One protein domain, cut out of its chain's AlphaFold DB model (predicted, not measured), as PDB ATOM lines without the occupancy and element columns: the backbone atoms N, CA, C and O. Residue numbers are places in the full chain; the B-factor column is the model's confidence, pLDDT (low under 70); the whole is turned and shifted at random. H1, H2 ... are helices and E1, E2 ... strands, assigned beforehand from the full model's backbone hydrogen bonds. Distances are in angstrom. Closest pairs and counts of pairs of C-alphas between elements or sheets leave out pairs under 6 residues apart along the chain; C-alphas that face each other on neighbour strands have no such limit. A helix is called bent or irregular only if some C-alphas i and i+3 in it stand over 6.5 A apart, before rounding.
ATOM      1  N   VAL A  55     -14.305   4.440 -27.936       89.31
ATOM      2  CA  VAL A  55     -14.242   3.370 -28.930       89.31
ATOM      3  C   VAL A  55     -15.658   2.847 -29.149       89.31
ATOM      4  O   VAL A  55     -16.345   2.460 -28.211       89.31
ATOM      5  N   THR A  56     -16.109   2.861 -30.401       83.00
ATOM      6  CA  THR A  56     -17.481   2.477 -30.781       83.00
ATOM      7  C   THR A  56     -17.555   1.107 -31.448       83.00
ATOM      8  O   THR A  56     -18.656   0.610 -31.688       83.00
ATOM      9  N   ARG A  57     -16.403   0.501 -31.774       71.69
ATOM     10  CA  ARG A  57     -16.303  -0.829 -32.390       71.69
ATOM     11  C   ARG A  57     -15.305  -1.729 -31.619       71.69
ATOM     12  O   ARG A  57     -14.207  -1.241 -31.342       71.69
ATOM     13  N   PRO A  58     -15.683  -2.973 -31.244       69.00
ATOM     14  CA  PRO A  58     -14.888  -3.883 -30.389       69.00
ATOM     15  C   PRO A  58     -13.526  -4.411 -30.906       69.00
ATOM     16  O   PRO A  58     -13.399  -5.587 -31.211       69.00
ATOM     17  N   THR A  59     -12.450  -3.636 -30.990       80.81
ATOM     18  CA  THR A  59     -11.212  -4.092 -31.654       80.81
ATOM     19  C   THR A  59     -10.538  -5.394 -31.120       80.81
ATOM     20  O   THR A  59     -10.923  -6.009 -30.131       80.81
ATOM     21  N   SER A  60      -9.499  -5.882 -31.799       79.12
ATOM     22  CA  SER A  60      -8.770  -7.094 -31.393       79.12
ATOM     23  C   SER A  60      -7.354  -7.101 -31.947       79.12
ATOM     24  O   SER A  60      -7.116  -6.466 -32.970       79.12
ATOM     25  N   GLY A  61      -6.460  -7.873 -31.333       76.50
ATOM     26  CA  GLY A  61      -5.076  -8.013 -31.791       76.50
ATOM     27  C   GLY A  61      -4.432  -9.326 -31.359       76.50
ATOM     28  O   GLY A  61      -4.981 -10.070 -30.540       76.50
ATOM     29  N   TYR A  62      -3.274  -9.622 -31.936       68.88
ATOM     30  CA  TYR A  62      -2.495 -10.812 -31.627       68.88
ATOM     31  C   TYR A  62      -1.600 -10.620 -30.398       68.88
ATOM     32  O   TYR A  62      -1.010  -9.553 -30.199       68.88
ATOM     33  N   PRO A  63      -1.451 -11.665 -29.571       65.56
ATOM     34  CA  PRO A  63      -0.423 -11.689 -28.548       65.56
ATOM     35  C   PRO A  63       0.973 -11.683 -29.186       65.56
ATOM     36  O   PRO A  63       1.226 -12.398 -30.149       65.56
ATOM     37  N   ASN A  64       1.909 -10.935 -28.603       61.72
ATOM     38  CA  ASN A  64       3.354 -11.087 -28.823       61.72
ATOM     39  C   ASN A  64       3.891 -10.824 -30.240       61.72
ATOM     40  O   ASN A  64       5.033 -11.170 -30.529       61.72
ATOM     41  N   THR A  65       3.121 -10.175 -31.117       58.03
ATOM     42  CA  THR A  65       3.561  -9.860 -32.490       58.03
ATOM     43  C   THR A  65       3.771  -8.372 -32.747       58.03
ATOM     44  O   THR A  65       3.854  -7.980 -33.905       58.03
ATOM     45  N   PHE A  66       3.846  -7.540 -31.697       68.12
ATOM     46  CA  PHE A  66       3.839  -6.076 -31.847       68.12
ATOM     47  C   PHE A  66       2.701  -5.611 -32.771       68.12
ATOM     48  O   PHE A  66       2.880  -4.738 -33.616       68.12
ATOM     49  N   ASP A  67       1.546  -6.269 -32.642       73.19
ATOM     50  CA  ASP A  67       0.455  -6.148 -33.599       73.19
ATOM     51  C   ASP A  67      -0.084  -4.719 -33.651       73.19
ATOM     52  O   ASP A  67      -0.222  -4.068 -32.607       73.19
ATOM     53  N   ILE A  68      -0.415  -4.257 -34.856       79.62
ATOM     54  CA  ILE A  68      -1.011  -2.938 -35.057       79.62
ATOM     55  C   ILE A  68      -2.519  -3.066 -34.859       79.62
ATOM     56  O   ILE A  68      -3.243  -3.612 -35.691       79.62
ATOM     57  N   VAL A  69      -3.008  -2.524 -33.752       86.00
ATOM     58  CA  VAL A  69      -4.430  -2.487 -33.423       86.00
ATOM     59  C   VAL A  69      -5.040  -1.219 -33.969       86.00
ATOM     60  O   VAL A  69      -4.586  -0.117 -33.677       86.00
ATOM     61  N   THR A  70      -6.128  -1.370 -34.717       86.75
ATOM     62  CA  THR A  70      -6.916  -0.247 -35.224       86.75
ATOM     63  C   THR A  70      -8.208  -0.092 -34.426       86.75
ATOM     64  O   THR A  70      -9.006  -1.024 -34.334       86.75
ATOM     65  N   MET A  71      -8.447   1.092 -33.863       90.12
ATOM     66  CA  MET A  71      -9.636   1.428 -33.075       90.12
ATOM     67  C   MET A  71     -10.513   2.430 -33.830       90.12
ATOM     68  O   MET A  71     -10.028   3.443 -34.336       90.12
ATOM     69  N   VAL A  72     -11.823   2.162 -33.879       85.25
ATOM     70  CA  VAL A  72     -12.820   3.045 -34.506       85.25
ATOM     71  C   VAL A  72     -13.729   3.631 -33.433       85.25
ATOM     72  O   VAL A  72     -14.340   2.908 -32.642       85.25
ATOM     73  N   GLY A  73     -13.850   4.952 -33.414       91.38
ATOM     74  CA  GLY A  73     -14.497   5.675 -32.330       91.38
ATOM     75  C   GLY A  73     -14.908   7.092 -32.688       91.38
ATOM     76  O   GLY A  73     -15.199   7.392 -33.846       91.38
ATOM     77  N   ARG A  74     -15.001   7.938 -31.663       92.88
ATOM     78  CA  ARG A  74     -15.323   9.366 -31.761       92.88
ATOM     79  C   ARG A  74     -14.443  10.159 -30.798       92.88
ATOM     80  O   ARG A  74     -14.032   9.611 -29.775       92.88
ATOM     81  N   ASN A  75     -14.231  11.441 -31.093       93.19
ATOM     82  CA  ASN A  75     -13.540  12.420 -30.244       93.19
ATOM     83  C   ASN A  75     -12.094  12.044 -29.882       93.19
ATOM     84  O   ASN A  75     -11.618  12.371 -28.799       93.19
ATOM     85  N   PHE A  76     -11.379  11.348 -30.771       92.25
ATOM     86  CA  PHE A  76      -9.958  11.054 -30.554       92.25
ATOM     87  C   PHE A  76      -9.056  12.293 -30.668       92.25
ATOM     88  O   PHE A  76      -7.912  12.244 -30.231       92.25
ATOM     89  N   GLY A  77      -9.555  13.409 -31.207       90.62
ATOM     90  CA  GLY A  77      -8.764  14.608 -31.442       90.62
ATOM     91  C   GLY A  77      -7.909  14.502 -32.703       90.62
ATOM     92  O   GLY A  77      -8.144  13.665 -33.583       90.62
ATOM     93  N   SER A  78      -6.923  15.394 -32.798       91.50
ATOM     94  CA  SER A  78      -6.063  15.568 -33.973       91.50
ATOM     95  C   SER A  78      -4.565  15.397 -33.700       91.50
ATOM     96  O   SER A  78      -3.808  15.273 -34.661       91.50
ATOM     97  N   ASP A  79      -4.132  15.347 -32.434       93.50
ATOM     98  CA  ASP A  79      -2.727  15.136 -32.059       93.50
ATOM     99  C   ASP A  79      -2.536  13.765 -31.380       93.50
ATOM    100  O   ASP A  79      -3.015  13.567 -30.260       93.50
ATOM    101  N   PRO A  80      -1.837  12.806 -32.017       90.69
ATOM    102  CA  PRO A  80      -1.583  11.500 -31.415       90.69
ATOM    103  C   PRO A  80      -0.656  11.561 -30.190       90.69
ATOM    104  O   PRO A  80      -0.729  10.674 -29.344       90.69
ATOM    105  N   ASN A  81       0.198  12.586 -30.063       92.62
ATOM    106  CA  ASN A  81       1.157  12.698 -28.952       92.62
ATOM    107  C   ASN A  81       0.483  13.059 -27.623       92.62
ATOM    108  O   ASN A  81       1.032  12.809 -26.544       92.62
ATOM    109  N   ASP A  82      -0.718  13.629 -27.706       91.12
ATOM    110  CA  ASP A  82      -1.539  13.979 -26.557       91.12
ATOM    111  C   ASP A  82      -2.239  12.754 -25.947       91.12
ATOM    112  O   ASP A  82      -2.745  12.853 -24.827       91.12
ATOM    113  N   LEU A  83      -2.251  11.603 -26.635       92.50
ATOM    114  CA  LEU A  83      -2.982  10.400 -26.239       92.50
ATOM    115  C   LEU A  83      -2.070   9.306 -25.673       92.50
ATOM    116  O   LEU A  83      -1.017   8.980 -26.215       92.50
ATOM    117  N   LEU A  84      -2.545   8.658 -24.614       93.88
ATOM    118  CA  LEU A  84      -2.036   7.390 -24.105       93.88
ATOM    119  C   LEU A  84      -3.181   6.381 -24.121       93.88
ATOM    120  O   LEU A  84      -4.222   6.612 -23.508       93.88
ATOM    121  N   ILE A  85      -2.995   5.263 -24.816       93.88
ATOM    122  CA  ILE A  85      -4.010   4.213 -24.930       93.88
ATOM    123  C   ILE A  85      -3.555   3.020 -24.100       93.88
ATOM    124  O   ILE A  85      -2.409   2.590 -24.225       93.88
ATOM    125  N   TYR A  86      -4.446   2.473 -23.282       93.00
ATOM    126  CA  TYR A  86      -4.234   1.212 -22.585       93.00
ATOM    127  C   TYR A  86      -5.318   0.214 -22.972       93.00
ATOM    128  O   TYR A  86      -6.504   0.540 -22.984       93.00
ATOM    129  N   VAL A  87      -4.904  -1.013 -23.259       90.25
ATOM    130  CA  VAL A  87      -5.782  -2.173 -23.380       90.25
ATOM    131  C   VAL A  87      -5.635  -2.964 -22.090       90.25
ATOM    132  O   VAL A  87      -4.569  -3.511 -21.809       90.25
ATOM    133  N   SER A  88      -6.684  -2.994 -21.270       86.81
ATOM    134  CA  SER A  88      -6.604  -3.460 -19.885       86.81
ATOM    135  C   SER A  88      -5.540  -2.662 -19.114       86.81
ATOM    136  O   SER A  88      -5.658  -1.446 -18.978       86.81
ATOM    137  N   SER A  89      -4.474  -3.317 -18.655       83.94
ATOM    138  CA  SER A  89      -3.325  -2.697 -17.984       83.94
ATOM    139  C   SER A  89      -2.129  -2.426 -18.908       83.94
ATOM    140  O   SER A  89      -1.101  -1.928 -18.450       83.94
ATOM    141  N   LEU A  90      -2.239  -2.734 -20.203       86.44
ATOM    142  CA  LEU A  90      -1.120  -2.719 -21.142       86.44
ATOM    143  C   LEU A  90      -1.143  -1.470 -22.007       86.44
ATOM    144  O   LEU A  90      -2.113  -1.210 -22.714       86.44
ATOM    145  N   GLN A  91      -0.052  -0.711 -21.967       90.75
ATOM    146  CA  GLN A  91       0.079   0.498 -22.764       90.75
ATOM    147  C   GLN A  91       0.310   0.153 -24.238       90.75
ATOM    148  O   GLN A  91       1.204  -0.617 -24.585       90.75
ATOM    149  N   CYS A  92      -0.473   0.774 -25.106       92.56
ATOM    150  CA  CYS A  92      -0.239   0.819 -26.538       92.56
ATOM    151  C   CYS A  92       0.870   1.839 -26.846       92.56
ATOM    152  O   CYS A  92       0.894   2.929 -26.265       92.56
ATOM    153  N   TYR A  93       1.773   1.530 -27.773       91.38
ATOM    154  CA  TYR A  93       2.824   2.453 -28.216       91.38
ATOM    155  C   TYR A  93       2.622   2.853 -29.683       91.38
ATOM    156  O   TYR A  93       1.789   2.271 -30.372       91.38
ATOM    157  N   GLN A  94       3.348   3.876 -30.155       92.44
ATOM    158  CA  GLN A  94       3.223   4.396 -31.528       92.44
ATOM    159  C   GLN A  94       1.764   4.702 -31.923       92.44
ATOM    160  O   GLN A  94       1.271   4.238 -32.947       92.44
ATOM    161  N   VAL A  95       1.063   5.480 -31.091       94.44
ATOM    162  CA  VAL A  95      -0.297   5.927 -31.412       94.44
ATOM    163  C   VAL A  95      -0.259   6.791 -32.673       94.44
ATOM    164  O   VAL A  95       0.545   7.715 -32.776       94.44
ATOM    165  N   GLN A  96      -1.133   6.500 -33.630       93.31
ATOM    166  CA  GLN A  96      -1.302   7.258 -34.865       93.31
ATOM    167  C   GLN A  96      -2.779   7.570 -35.068       93.31
ATOM    168  O   GLN A  96      -3.647   6.728 -34.840       93.31
ATOM    169  N   ILE A  97      -3.077   8.779 -35.533       92.12
ATOM    170  CA  ILE A  97      -4.427   9.143 -35.960       92.12
ATOM    171  C   ILE A  97      -4.526   8.843 -37.451       92.12
ATOM    172  O   ILE A  97      -3.958   9.554 -38.276       92.12
ATOM    173  N   LEU A  98      -5.249   7.776 -37.789       76.88
ATOM    174  CA  LEU A  98      -5.499   7.381 -39.177       76.88
ATOM    175  C   LEU A  98      -6.581   8.258 -39.816       76.88
ATOM    176  O   LEU A  98      -6.530   8.561 -41.005       76.88
ATOM    177  N   ARG A  99      -7.571   8.671 -39.017       84.31
ATOM    178  CA  ARG A  99      -8.620   9.607 -39.420       84.31
ATOM    179  C   ARG A  99      -9.017  10.464 -38.228       84.31
ATOM    180  O   ARG A  99      -9.415   9.923 -37.194       84.31
ATOM    181  N   ILE A 100      -8.940  11.784 -38.405       87.75
ATOM    182  CA  ILE A 100      -9.261  12.779 -37.370       87.75
ATOM    183  C   ILE A 100     -10.597  12.430 -36.708       87.75
ATOM    184  O   ILE A 100     -11.560  12.044 -37.383       87.75
ATOM    185  N   ASP A 101     -10.595  12.489 -35.377       88.06
ATOM    186  CA  ASP A 101     -11.704  12.196 -34.467       88.06
ATOM    187  C   ASP A 101     -12.307  10.788 -34.513       88.06
ATOM    188  O   ASP A 101     -13.091  10.461 -33.628       88.06
ATOM    189  N   THR A 102     -11.973   9.936 -35.485       87.31
ATOM    190  CA  THR A 102     -12.764   8.724 -35.770       87.31
ATOM    191  C   THR A 102     -11.968   7.429 -35.813       87.31
ATOM    192  O   THR A 102     -12.541   6.362 -35.576       87.31
ATOM    193  N   MET A 103     -10.667   7.480 -36.102       88.88
ATOM    194  CA  MET A 103      -9.859   6.275 -36.263       88.88
ATOM    195  C   MET A 103      -8.426   6.497 -35.797       88.88
ATOM    196  O   MET A 103      -7.739   7.400 -36.276       88.88
ATOM    197  N   ILE A 104      -7.972   5.629 -34.899       94.25
ATOM    198  CA  ILE A 104      -6.600   5.605 -34.390       94.25
ATOM    199  C   ILE A 104      -6.020   4.204 -34.544       94.25
ATOM    200  O   ILE A 104      -6.758   3.218 -34.530       94.25
ATOM    201  N   SER A 105      -4.705   4.110 -34.681       91.56
ATOM    202  CA  SER A 105      -3.966   2.860 -34.555       91.56
ATOM    203  C   SER A 105      -2.907   2.970 -33.466       91.56
ATOM    204  O   SER A 105      -2.439   4.060 -33.146       91.56
ATOM    205  N   CYS A 106      -2.557   1.844 -32.858       94.31
ATOM    206  CA  CYS A 106      -1.435   1.732 -31.937       94.31
ATOM    207  C   CYS A 106      -0.884   0.314 -31.955       94.31
ATOM    208  O   CYS A 106      -1.606  -0.634 -32.261       94.31
ATOM    209  N   ASN A 107       0.377   0.158 -31.580       89.12
ATOM    210  CA  ASN A 107       0.987  -1.152 -31.460       89.12
ATOM    211  C   ASN A 107       0.805  -1.677 -30.037       89.12
ATOM    212  O   ASN A 107       1.078  -0.974 -29.057       89.12
ATOM    213  N   LEU A 108       0.384  -2.933 -29.911       86.62
ATOM    214  CA  LEU A 108       0.302  -3.591 -28.612       86.62
ATOM    215  C   LEU A 108       1.696  -3.905 -28.085       86.62
ATOM    216  O   LEU A 108       2.534  -4.476 -28.791       86.62
ATOM    217  N   MET A 109       1.932  -3.580 -26.815       81.00
ATOM    218  CA  MET A 109       3.132  -4.032 -26.125       81.00
ATOM    219  C   MET A 109       3.154  -5.564 -26.057       81.00
ATOM    220  O   MET A 109       2.124  -6.202 -25.833       81.00
ATOM    221  N   ASN A 110       4.339  -6.141 -26.261       72.12
ATOM    222  CA  ASN A 110       4.558  -7.574 -26.103       72.12
ATOM    223  C   ASN A 110       4.240  -7.982 -24.655       72.12
ATOM    224  O   ASN A 110       4.682  -7.319 -23.714       72.12
ATOM    225  N   ILE A 111       3.459  -9.045 -24.480       68.50
ATOM    226  CA  ILE A 111       3.017  -9.502 -23.166       68.50
ATOM    227  C   ILE A 111       3.852 -10.719 -22.814       68.50
ATOM    228  O   ILE A 111       3.598 -11.833 -23.268       68.50
ATOM    229  N   GLU A 112       4.839 -10.516 -21.951       57.19
ATOM    230  CA  GLU A 112       5.702 -11.613 -21.506       57.19
ATOM    231  C   GLU A 112       4.946 -12.648 -20.649       57.19
ATOM    232  O   GLU A 112       5.402 -13.779 -20.518       57.19
ATOM    233  N   TYR A 113       3.762 -12.306 -20.118       58.66
ATOM    234  CA  TYR A 113       2.985 -13.170 -19.225       58.66
ATOM    235  C   TYR A 113       1.512 -13.276 -19.632       58.66
ATOM    236  O   TYR A 113       0.699 -12.402 -19.321       58.66
ATOM    237  N   PHE A 114       1.140 -14.391 -20.265       58.47
ATOM    238  CA  PHE A 114      -0.264 -14.706 -20.520       58.47
ATOM    239  C   PHE A 114      -0.929 -15.312 -19.290       58.47
ATOM    240  O   PHE A 114      -0.802 -16.499 -19.002       58.47
ATOM    241  N   GLN A 115      -1.684 -14.495 -18.561       57.78
ATOM    242  CA  GLN A 115      -2.650 -15.012 -17.600       57.78
ATOM    243  C   GLN A 115      -3.957 -15.340 -18.328       57.78
ATOM    244  O   GLN A 115      -4.352 -14.638 -19.258       57.78
ATOM    245  N   SER A 116      -4.675 -16.374 -17.877       49.97
ATOM    246  CA  SER A 116      -5.976 -16.781 -18.437       49.97
ATOM    247  C   SER A 116      -7.021 -15.654 -18.495       49.97
ATOM    248  O   SER A 116      -7.998 -15.779 -19.224       49.97
ATOM    249  N   LEU A 117      -6.806 -14.554 -17.762       56.59
ATOM    250  CA  LEU A 117      -7.615 -13.333 -17.809       56.59
ATOM    251  C   LEU A 117      -7.603 -12.620 -19.162       56.59
ATOM    252  O   LEU A 117      -8.581 -11.959 -19.497       56.59
ATOM    253  N   LEU A 118      -6.532 -12.756 -19.946       59.38
ATOM    254  CA  LEU A 118      -6.409 -12.105 -21.253       59.38
ATOM    255  C   LEU A 118      -7.250 -12.794 -22.342       59.38
ATOM    256  O   LEU A 118      -7.345 -12.283 -23.451       59.38
ATOM    257  N   MET A 119      -7.882 -13.935 -22.031       55.00
ATOM    258  CA  MET A 119      -8.835 -14.602 -22.931       55.00
ATOM    259  C   MET A 119     -10.240 -13.983 -22.888       55.00
ATOM    260  O   MET A 119     -11.053 -14.272 -23.762       55.00
ATOM    261  N   ALA A 120     -10.543 -13.154 -21.882       64.88
ATOM    262  CA  ALA A 120     -11.791 -12.399 -21.819       64.88
ATOM    263  C   ALA A 120     -11.696 -11.095 -22.625       64.88
ATOM    264  O   ALA A 120     -10.601 -10.629 -22.959       64.88
ATOM    265  N   SER A 121     -12.843 -10.476 -22.899       70.62
ATOM    266  CA  SER A 121     -12.880  -9.104 -23.392       70.62
ATOM    267  C   SER A 121     -12.277  -8.135 -22.377       70.62
ATOM    268  O   SER A 121     -12.432  -8.280 -21.168       70.62
ATOM    269  N   GLN A 122     -11.531  -7.165 -22.892       84.69
ATOM    270  CA  GLN A 122     -10.741  -6.201 -22.144       84.69
ATOM    271  C   GLN A 122     -11.306  -4.794 -22.335       84.69
ATOM    272  O   GLN A 122     -11.843  -4.442 -23.390       84.69
ATOM    273  N   ASN A 123     -11.139  -3.970 -21.306       88.56
ATOM    274  CA  ASN A 123     -11.455  -2.546 -21.356       88.56
ATOM    275  C   ASN A 123     -10.382  -1.790 -22.152       88.56
ATOM    276  O   ASN A 123      -9.205  -2.142 -22.102       88.56
ATOM    277  N   ILE A 124     -10.775  -0.730 -22.854       92.00
ATOM    278  CA  ILE A 124      -9.855   0.231 -23.467       92.00
ATOM    279  C   ILE A 124      -9.930   1.534 -22.674       92.00
ATOM    280  O   ILE A 124     -11.015   2.085 -22.476       92.00
ATOM    281  N   TYR A 125      -8.780   2.037 -22.242       93.56
ATOM    282  CA  TYR A 125      -8.634   3.318 -21.562       93.56
ATOM    283  C   TYR A 125      -7.884   4.293 -22.465       93.56
ATOM    284  O   TYR A 125      -6.823   3.966 -22.993       93.56
ATOM    285  N   ILE A 126      -8.418   5.501 -22.620       92.94
ATOM    286  CA  ILE A 126      -7.779   6.586 -23.366       92.94
ATOM    287  C   ILE A 126      -7.515   7.718 -22.377       92.94
ATOM    288  O   ILE A 126      -8.438   8.253 -21.759       92.94
ATOM    289  N   LEU A 127      -6.246   8.065 -22.203       90.62
ATOM    290  CA  LEU A 127      -5.780   9.103 -21.294       90.62
ATOM    291  C   LEU A 127      -5.082  10.212 -22.071       90.62
ATOM    292  O   LEU A 127      -4.547   9.985 -23.153       90.62
ATOM    293  N   LYS A 128      -5.034  11.405 -21.479       85.00
ATOM    294  CA  LYS A 128      -4.128  12.457 -21.940       85.00
ATOM    295  C   LYS A 128      -2.708  12.184 -21.432       85.00
ATOM    296  O   LYS A 128      -2.545  11.523 -20.407       85.00
ATOM    297  N   HIS A 129      -1.682  12.754 -22.065       79.44
ATOM    298  CA  HIS A 129      -0.276  12.655 -21.632       79.44
ATOM    299  C   HIS A 129      -0.049  12.949 -20.126       79.44
ATOM    300  O   HIS A 129       0.844  12.384 -19.498       79.44
ATOM    301  N   ASN A 130      -0.901  13.771 -19.499       80.31
ATOM    302  CA  ASN A 130      -0.879  14.050 -18.056       80.31
ATOM    303  C   ASN A 130      -1.562  12.974 -17.172       80.31
ATOM    304  O   ASN A 130      -1.821  13.231 -15.998       80.31
ATOM    305  N   LYS A 131      -1.872  11.794 -17.725       75.69
ATOM    306  CA  LYS A 131      -2.543  10.655 -17.070       75.69
ATOM    307  C   LYS A 131      -3.959  10.940 -16.553       75.69
ATOM    308  O   LYS A 131      -4.456  10.216 -15.692       75.69
ATOM    309  N   THR A 132      -4.631  11.959 -17.083       79.75
ATOM    310  CA  THR A 132      -6.070  12.145 -16.843       79.75
ATOM    311  C   THR A 132      -6.835  11.206 -17.769       79.75
ATOM    312  O   THR A 132      -6.603  11.238 -18.979       79.75
ATOM    313  N   ILE A 133      -7.736  10.378 -17.226       77.25
ATOM    314  CA  ILE A 133      -8.636   9.566 -18.056       77.25
ATOM    315  C   ILE A 133      -9.531  10.511 -18.851       77.25
ATOM    316  O   ILE A 133     -10.261  11.310 -18.269       77.25
ATOM    317  N   LEU A 134      -9.466  10.399 -20.175       82.06
ATOM    318  CA  LEU A 134     -10.359  11.099 -21.088       82.06
ATOM    319  C   LEU A 134     -11.568  10.228 -21.438       82.06
ATOM    320  O   LEU A 134     -12.670  10.751 -21.556       82.06
ATOM    321  N   GLY A 135     -11.372   8.913 -21.572       87.06
ATOM    322  CA  GLY A 135     -12.436   7.975 -21.916       87.06
ATOM    323  C   GLY A 135     -12.142   6.533 -21.506       87.06
ATOM    324  O   GLY A 135     -10.986   6.113 -21.417       87.06
ATOM    325  N   LYS A 136     -13.214   5.776 -21.261       92.31
ATOM    326  CA  LYS A 136     -13.204   4.334 -20.984       92.31
ATOM    327  C   LYS A 136     -14.205   3.660 -21.916       92.31
ATOM    328  O   LYS A 136     -15.326   4.136 -22.067       92.31
ATOM    329  N   SER A 137     -13.815   2.556 -22.537       91.12
ATOM    330  CA  SER A 137     -14.699   1.744 -23.373       91.12
ATOM    331  C   SER A 137     -14.632   0.294 -22.907       91.12
ATOM    332  O   SER A 137     -13.588  -0.350 -22.992       91.12
ATOM    333  N   GLU A 138     -15.730  -0.193 -22.337       88.31
ATOM    334  CA  GLU A 138     -15.757  -1.475 -21.631       88.31
ATOM    335  C   GLU A 138     -15.897  -2.657 -22.586       88.31
ATOM    336  O   GLU A 138     -16.716  -2.613 -23.501       88.31
ATOM    337  N   ASN A 139     -15.124  -3.724 -22.358       81.12
ATOM    338  CA  ASN A 139     -15.179  -4.963 -23.145       81.12
ATOM    339  C   ASN A 139     -15.013  -4.766 -24.668       81.12
ATOM    340  O   ASN A 139     -15.566  -5.524 -25.464       81.12
ATOM    341  N   MET A 140     -14.252  -3.747 -25.075       85.88
ATOM    342  CA  MET A 140     -14.062  -3.357 -26.477       85.88
ATOM    343  C   MET A 140     -12.772  -3.903 -27.098       85.88
ATOM    344  O   MET A 140     -12.436  -3.500 -28.204       85.88
ATOM    345  N   PHE A 141     -12.024  -4.772 -26.414       85.25
ATOM    346  CA  PHE A 141     -10.823  -5.395 -26.970       85.25
ATOM    347  C   PHE A 141     -10.778  -6.899 -26.693       85.25
ATOM    348  O   PHE A 141     -11.059  -7.304 -25.571       85.25
ATOM    349  N   ILE A 142     -10.375  -7.741 -27.651       79.06
ATOM    350  CA  ILE A 142     -10.157  -9.179 -27.395       79.06
ATOM    351  C   ILE A 142      -8.873  -9.678 -28.085       79.06
ATOM    352  O   ILE A 142      -8.617  -9.342 -29.241       79.06
ATOM    353  N   TYR A 143      -8.062 -10.495 -27.403       72.06
ATOM    354  CA  TYR A 143      -6.878 -11.120 -28.009       72.06
ATOM    355  C   TYR A 143      -7.252 -12.312 -28.916       72.06
ATOM    356  O   TYR A 143      -8.138 -13.100 -28.582       72.06
ATOM    357  N   ARG A 144      -6.580 -12.454 -30.068       62.38
ATOM    358  CA  ARG A 144      -6.822 -13.514 -31.073       62.38
ATOM    359  C   ARG A 144      -5.855 -14.700 -30.943       62.38
ATOM    360  O   ARG A 144      -4.744 -14.527 -30.462       62.38
ATOM    361  N   ASP A 145      -6.262 -15.868 -31.454       53.19
ATOM    362  CA  ASP A 145      -5.440 -17.084 -31.646       53.19
ATOM    363  C   ASP A 145      -4.716 -17.613 -30.394       53.19
ATOM    364  O   ASP A 145      -3.593 -18.109 -30.453       53.19
ATOM    365  N   ILE A 146      -5.385 -17.539 -29.246       51.69
ATOM    366  CA  ILE A 146      -4.888 -18.034 -27.961       51.69
ATOM    367  C   ILE A 146      -5.730 -19.242 -27.555       51.69
ATOM    368  O   ILE A 146      -6.929 -19.116 -27.311       51.69
ATOM    369  N   VAL A 147      -5.104 -20.414 -27.445       53.84
ATOM    370  CA  VAL A 147      -5.720 -21.618 -26.858       53.84
ATOM    371  C   VAL A 147      -4.935 -22.009 -25.614       53.84
ATOM    372  O   VAL A 147      -3.715 -21.909 -25.605       53.84
ATOM    373  N   LYS A 148      -5.594 -22.476 -24.549       49.56
ATOM    374  CA  LYS A 148      -4.891 -22.943 -23.346       49.56
ATOM    375  C   LYS A 148      -4.015 -24.164 -23.669       49.56
ATOM    376  O   LYS A 148      -4.487 -25.096 -24.318       49.56
ATOM    377  N   CYS A 149      -2.770 -24.191 -23.198       52.78
ATOM    378  CA  CYS A 149      -1.889 -25.334 -23.413       52.78
ATOM    379  C   CYS A 149      -2.433 -26.589 -22.715       52.78
ATOM    380  O   CYS A 149      -2.855 -26.514 -21.550       52.78
ATOM    381  N   PRO A 150      -2.393 -27.751 -23.386       46.50
ATOM    382  CA  PRO A 150      -2.753 -29.018 -22.774       46.50
ATOM    383  C   PRO A 150      -1.681 -29.412 -21.747       46.50
ATOM    384  O   PRO A 150      -0.674 -30.008 -22.098       46.50
ATOM    385  N   GLY A 151      -1.901 -29.074 -20.472       53.12
ATOM    386  CA  GLY A 151      -1.010 -29.457 -19.365       53.12
ATOM    387  C   GLY A 151      -0.314 -28.309 -18.626       53.12
ATOM    388  O   GLY A 151       0.403 -28.572 -17.665       53.12
ATOM    389  N   GLY A 152      -0.562 -27.044 -18.989       52.47
ATOM    390  CA  GLY A 152      -0.016 -25.880 -18.274       52.47
ATOM    391  C   GLY A 152       1.178 -25.220 -18.970       52.47
ATOM    392  O   GLY A 152       1.225 -25.167 -20.192       52.47
ATOM    393  N   PHE A 153       2.094 -24.632 -18.195       48.75
ATOM    394  CA  PHE A 153       3.023 -23.589 -18.660       48.75
ATOM    395  C   PHE A 153       4.132 -24.048 -19.628       48.75
ATOM    396  O   PHE A 153       4.669 -23.200 -20.336       48.75
ATOM    397  N   GLU A 154       4.454 -25.345 -19.686       49.50
ATOM    398  CA  GLU A 154       5.683 -25.846 -20.338       49.50
ATOM    399  C   GLU A 154       5.456 -26.945 -21.393       49.50
ATOM    400  O   GLU A 154       6.400 -27.433 -22.012       49.50
ATOM    401  N   THR A 155       4.213 -27.364 -21.631       52.59
ATOM    402  CA  THR A 155       3.918 -28.434 -22.595       52.59
ATOM    403  C   THR A 155       3.865 -27.880 -24.010       52.59
ATOM    404  O   THR A 155       2.979 -27.084 -24.295       52.59
ATOM    405  N   ILE A 156       4.755 -28.332 -24.902       55.53
ATOM    406  CA  ILE A 156       4.710 -28.060 -26.353       55.53
ATOM    407  C   ILE A 156       3.264 -28.206 -26.851       55.53
ATOM    408  O   ILE A 156       2.574 -29.150 -26.465       55.53
ATOM    409  N   CYS A 157       2.805 -27.302 -27.720       53.59
ATOM    410  CA  CYS A 157       1.479 -27.377 -28.340       53.59
ATOM    411  C   CYS A 157       1.426 -28.507 -29.364       53.59
ATOM    412  O   CYS A 157       1.402 -28.261 -30.567       53.59
ATOM    413  N   ASN A 158       1.498 -29.745 -28.878       53.06
ATOM    414  CA  ASN A 158       1.454 -30.982 -29.651       53.06
ATOM    415  C   ASN A 158       2.354 -30.959 -30.899       53.06
ATOM    416  O   ASN A 158       1.985 -31.467 -31.947       53.06
ATOM    417  N   ASN A 159       3.541 -30.353 -30.788       50.66
ATOM    418  CA  ASN A 159       4.528 -30.173 -31.862       50.66
ATOM    419  C   ASN A 159       4.138 -29.220 -33.020       50.66
ATOM    420  O   ASN A 159       4.896 -29.125 -33.982       50.66
ATOM    421  N   ILE A 160       3.014 -28.489 -32.949       53.12
ATOM    422  CA  ILE A 160       2.528 -27.570 -34.019       53.12
ATOM    423  C   ILE A 160       2.469 -26.106 -33.539       53.12
ATOM    424  O   ILE A 160       2.000 -25.199 -34.230       53.12
ATOM    425  N   GLY A 161       2.956 -25.848 -32.331       57.69
ATOM    426  CA  GLY A 161       3.023 -24.510 -31.772       57.69
ATOM    427  C   GLY A 161       3.958 -24.409 -30.590       57.69
ATOM    428  O   GLY A 161       4.321 -25.409 -29.964       57.69
ATOM    429  N   ASN A 162       4.309 -23.173 -30.268       55.81
ATOM    430  CA  ASN A 162       5.048 -22.872 -29.061       55.81
ATOM    431  C   ASN A 162       4.038 -22.575 -27.961       55.81
ATOM    432  O   ASN A 162       3.268 -21.615 -28.038       55.81
ATOM    433  N   CYS A 163       4.036 -23.432 -26.942       49.81
ATOM    434  CA  CYS A 163       3.355 -23.111 -25.703       49.81
ATOM    435  C   CYS A 163       4.232 -22.121 -24.966       49.81
ATOM    436  O   CYS A 163       5.384 -22.414 -24.645       49.81
ATOM    437  N   SER A 164       3.685 -20.947 -24.717       49.56
ATOM    438  CA  SER A 164       4.317 -19.958 -23.875       49.56
ATOM    439  C   SER A 164       3.341 -19.647 -22.758       49.56
ATOM    440  O   SER A 164       2.242 -19.141 -22.979       49.56
ATOM    441  N   PHE A 165       3.727 -20.040 -21.549       49.53
ATOM    442  CA  PHE A 165       3.020 -19.729 -20.316       49.53
ATOM    443  C   PHE A 165       1.557 -20.195 -20.252       49.53
ATOM    444  O   PHE A 165       0.686 -19.506 -19.728       49.53
ATOM    445  N   GLY A 166       1.270 -21.392 -20.763       42.78
ATOM    446  CA  GLY A 166      -0.070 -21.977 -20.678       42.78
ATOM    447  C   GLY A 166      -1.007 -21.508 -21.787       42.78
ATOM    448  O   GLY A 166      -2.183 -21.868 -21.764       42.78
ATOM    449  N   VAL A 167      -0.480 -20.771 -22.768       45.69
ATOM    450  CA  VAL A 167      -1.135 -20.417 -24.024       45.69
ATOM    451  C   VAL A 167      -0.342 -20.967 -25.207       45.69
ATOM    452  O   VAL A 167       0.871 -20.798 -25.306       45.69
ATOM    453  N   CYS A 168      -1.050 -21.612 -26.122       50.41
ATOM    454  CA  CYS A 168      -0.537 -22.107 -27.378       50.41
ATOM    455  C   CYS A 168      -0.660 -21.061 -28.474       50.41
ATOM    456  O   CYS A 168      -1.773 -20.732 -28.878       50.41
ATOM    457  N   ALA A 169       0.485 -20.621 -28.994       51.84
ATOM    458  CA  ALA A 169       0.576 -19.924 -30.268       51.84
ATOM    459  C   ALA A 169       0.988 -20.942 -31.345       51.84
ATOM    460  O   ALA A 169       2.060 -21.550 -31.241       51.84
ATOM    461  N   CYS A 170       0.145 -21.176 -32.358       50.94
ATOM    462  CA  CYS A 170       0.495 -22.112 -33.431       50.94
ATOM    463  C   CYS A 170       1.724 -21.582 -34.202       50.94
ATOM    464  O   CYS A 170       1.714 -20.443 -34.665       50.94
ATOM    465  N   THR A 171       2.763 -22.402 -34.377       48.56
ATOM    466  CA  THR A 171       3.928 -22.081 -35.227       48.56
ATOM    467  C   THR A 171       3.559 -22.255 -36.691       48.56
ATOM    468  O   THR A 171       3.929 -21.438 -37.526       48.56
TER     469      THR A 171
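Overview. This is residues 55 to 171 of the 555 residues of an uncharacterized protein of Tieghemostelium lacteum (UniProt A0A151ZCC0). One six-stranded sheet curls back on itself like part of a barrel, E1 and E4 on one side facing E2, E5 and E6 on the other, with E3 as the hinge. The small hairpin of E7 and E8 makes a separate head beyond one end of this body, reached through residues 144 to 160. The 117 printed residues hold eight named strands and one short helix, in the order E1 E2 E3 E4 H1 E5 E6 E7 E8; the large sheet runs E1 E4 E3 E2 E5 E6, antiparallel throughout. The class is mostly strand, though under half of the residues, 58 of 117, are in named elements. The whole is compact, with a radius of gyration of the C-alphas of 15.5 A, and spans 47 by 22 by 22 A, a rod.

Along the chain. In the large sheet, E1 is residues 68 to 74, from C-alpha 68 at (-1.011, -2.938, -35.057), 19.2 A long. E4 is residues 103 to 108, 16.1 A; E3 is residues 90 to 99, 23.3 A; E2 is residues 83 to 87, 13.2 A. E5 is residues 122 to 128, 19.8 A, and E6 is residues 133 to 143, 23.0 A, ending at C-alpha 143 at (-6.878, -11.120, -28.009). H1 is residues 116 to 119. E7 is residues 161 to 164 and E8 residues 167 to 170, ending at C-alpha 170 at (0.495, -22.112, -33.431).

Arrangement. The large sheet is strongly twisted and is a folded sheet, one sheet bent back into two leaves that face each other. E1 and E6 are its edge strands. E1 to E4 form a Greek key, in which E2, E3 and E4 are a meander, each the antiparallel neighbour of the one before, and E1 neighbours E4. N 69 and O 106 of E1 and E4 are 2.8 A apart, within hydrogen-bond range. E3 bends by 68 degrees at residue 94; its pairing is staggered, with E2 over residues 90 to 91 (N 90 and O 87, 2.9 A) and with E4 over residues 92 to 99 (N 96 and O 105, 2.8 A). E2 and E5 have N 84 and O 127 at 2.8 A; the hairpin E5 and E6 has N 124 and O 137 at 2.8 A. E6 bends by 69 degrees at residue 138, and its residues 142 to 143 pair, parallel, with residues 60 to 61. H1, too short for an O i to N i+4 pair, only just is on the sheet and only grazes it with residues 118 to 119; the closest C-alphas of H1 and E6, Met 119 and Tyr 143, are 6.5 A apart. The hairpin E7 and E8 has N 162 and O 169 at 2.9 A, and residues 147 to 148 pair, antiparallel, with residues 167 to 168 of E8. E6 is apart from E7 and E8.

Size, cuts and confidence. The two C-alphas farthest apart, those of Ser 78 and Gly 151, are 47.6 A apart. The printed part has no cut; the link E6 to E7, 17 residues, is long. Mean pLDDT of the printed part is 74.8; 44 residues are under 70, among them residues 111 to 120 and 144 to 171.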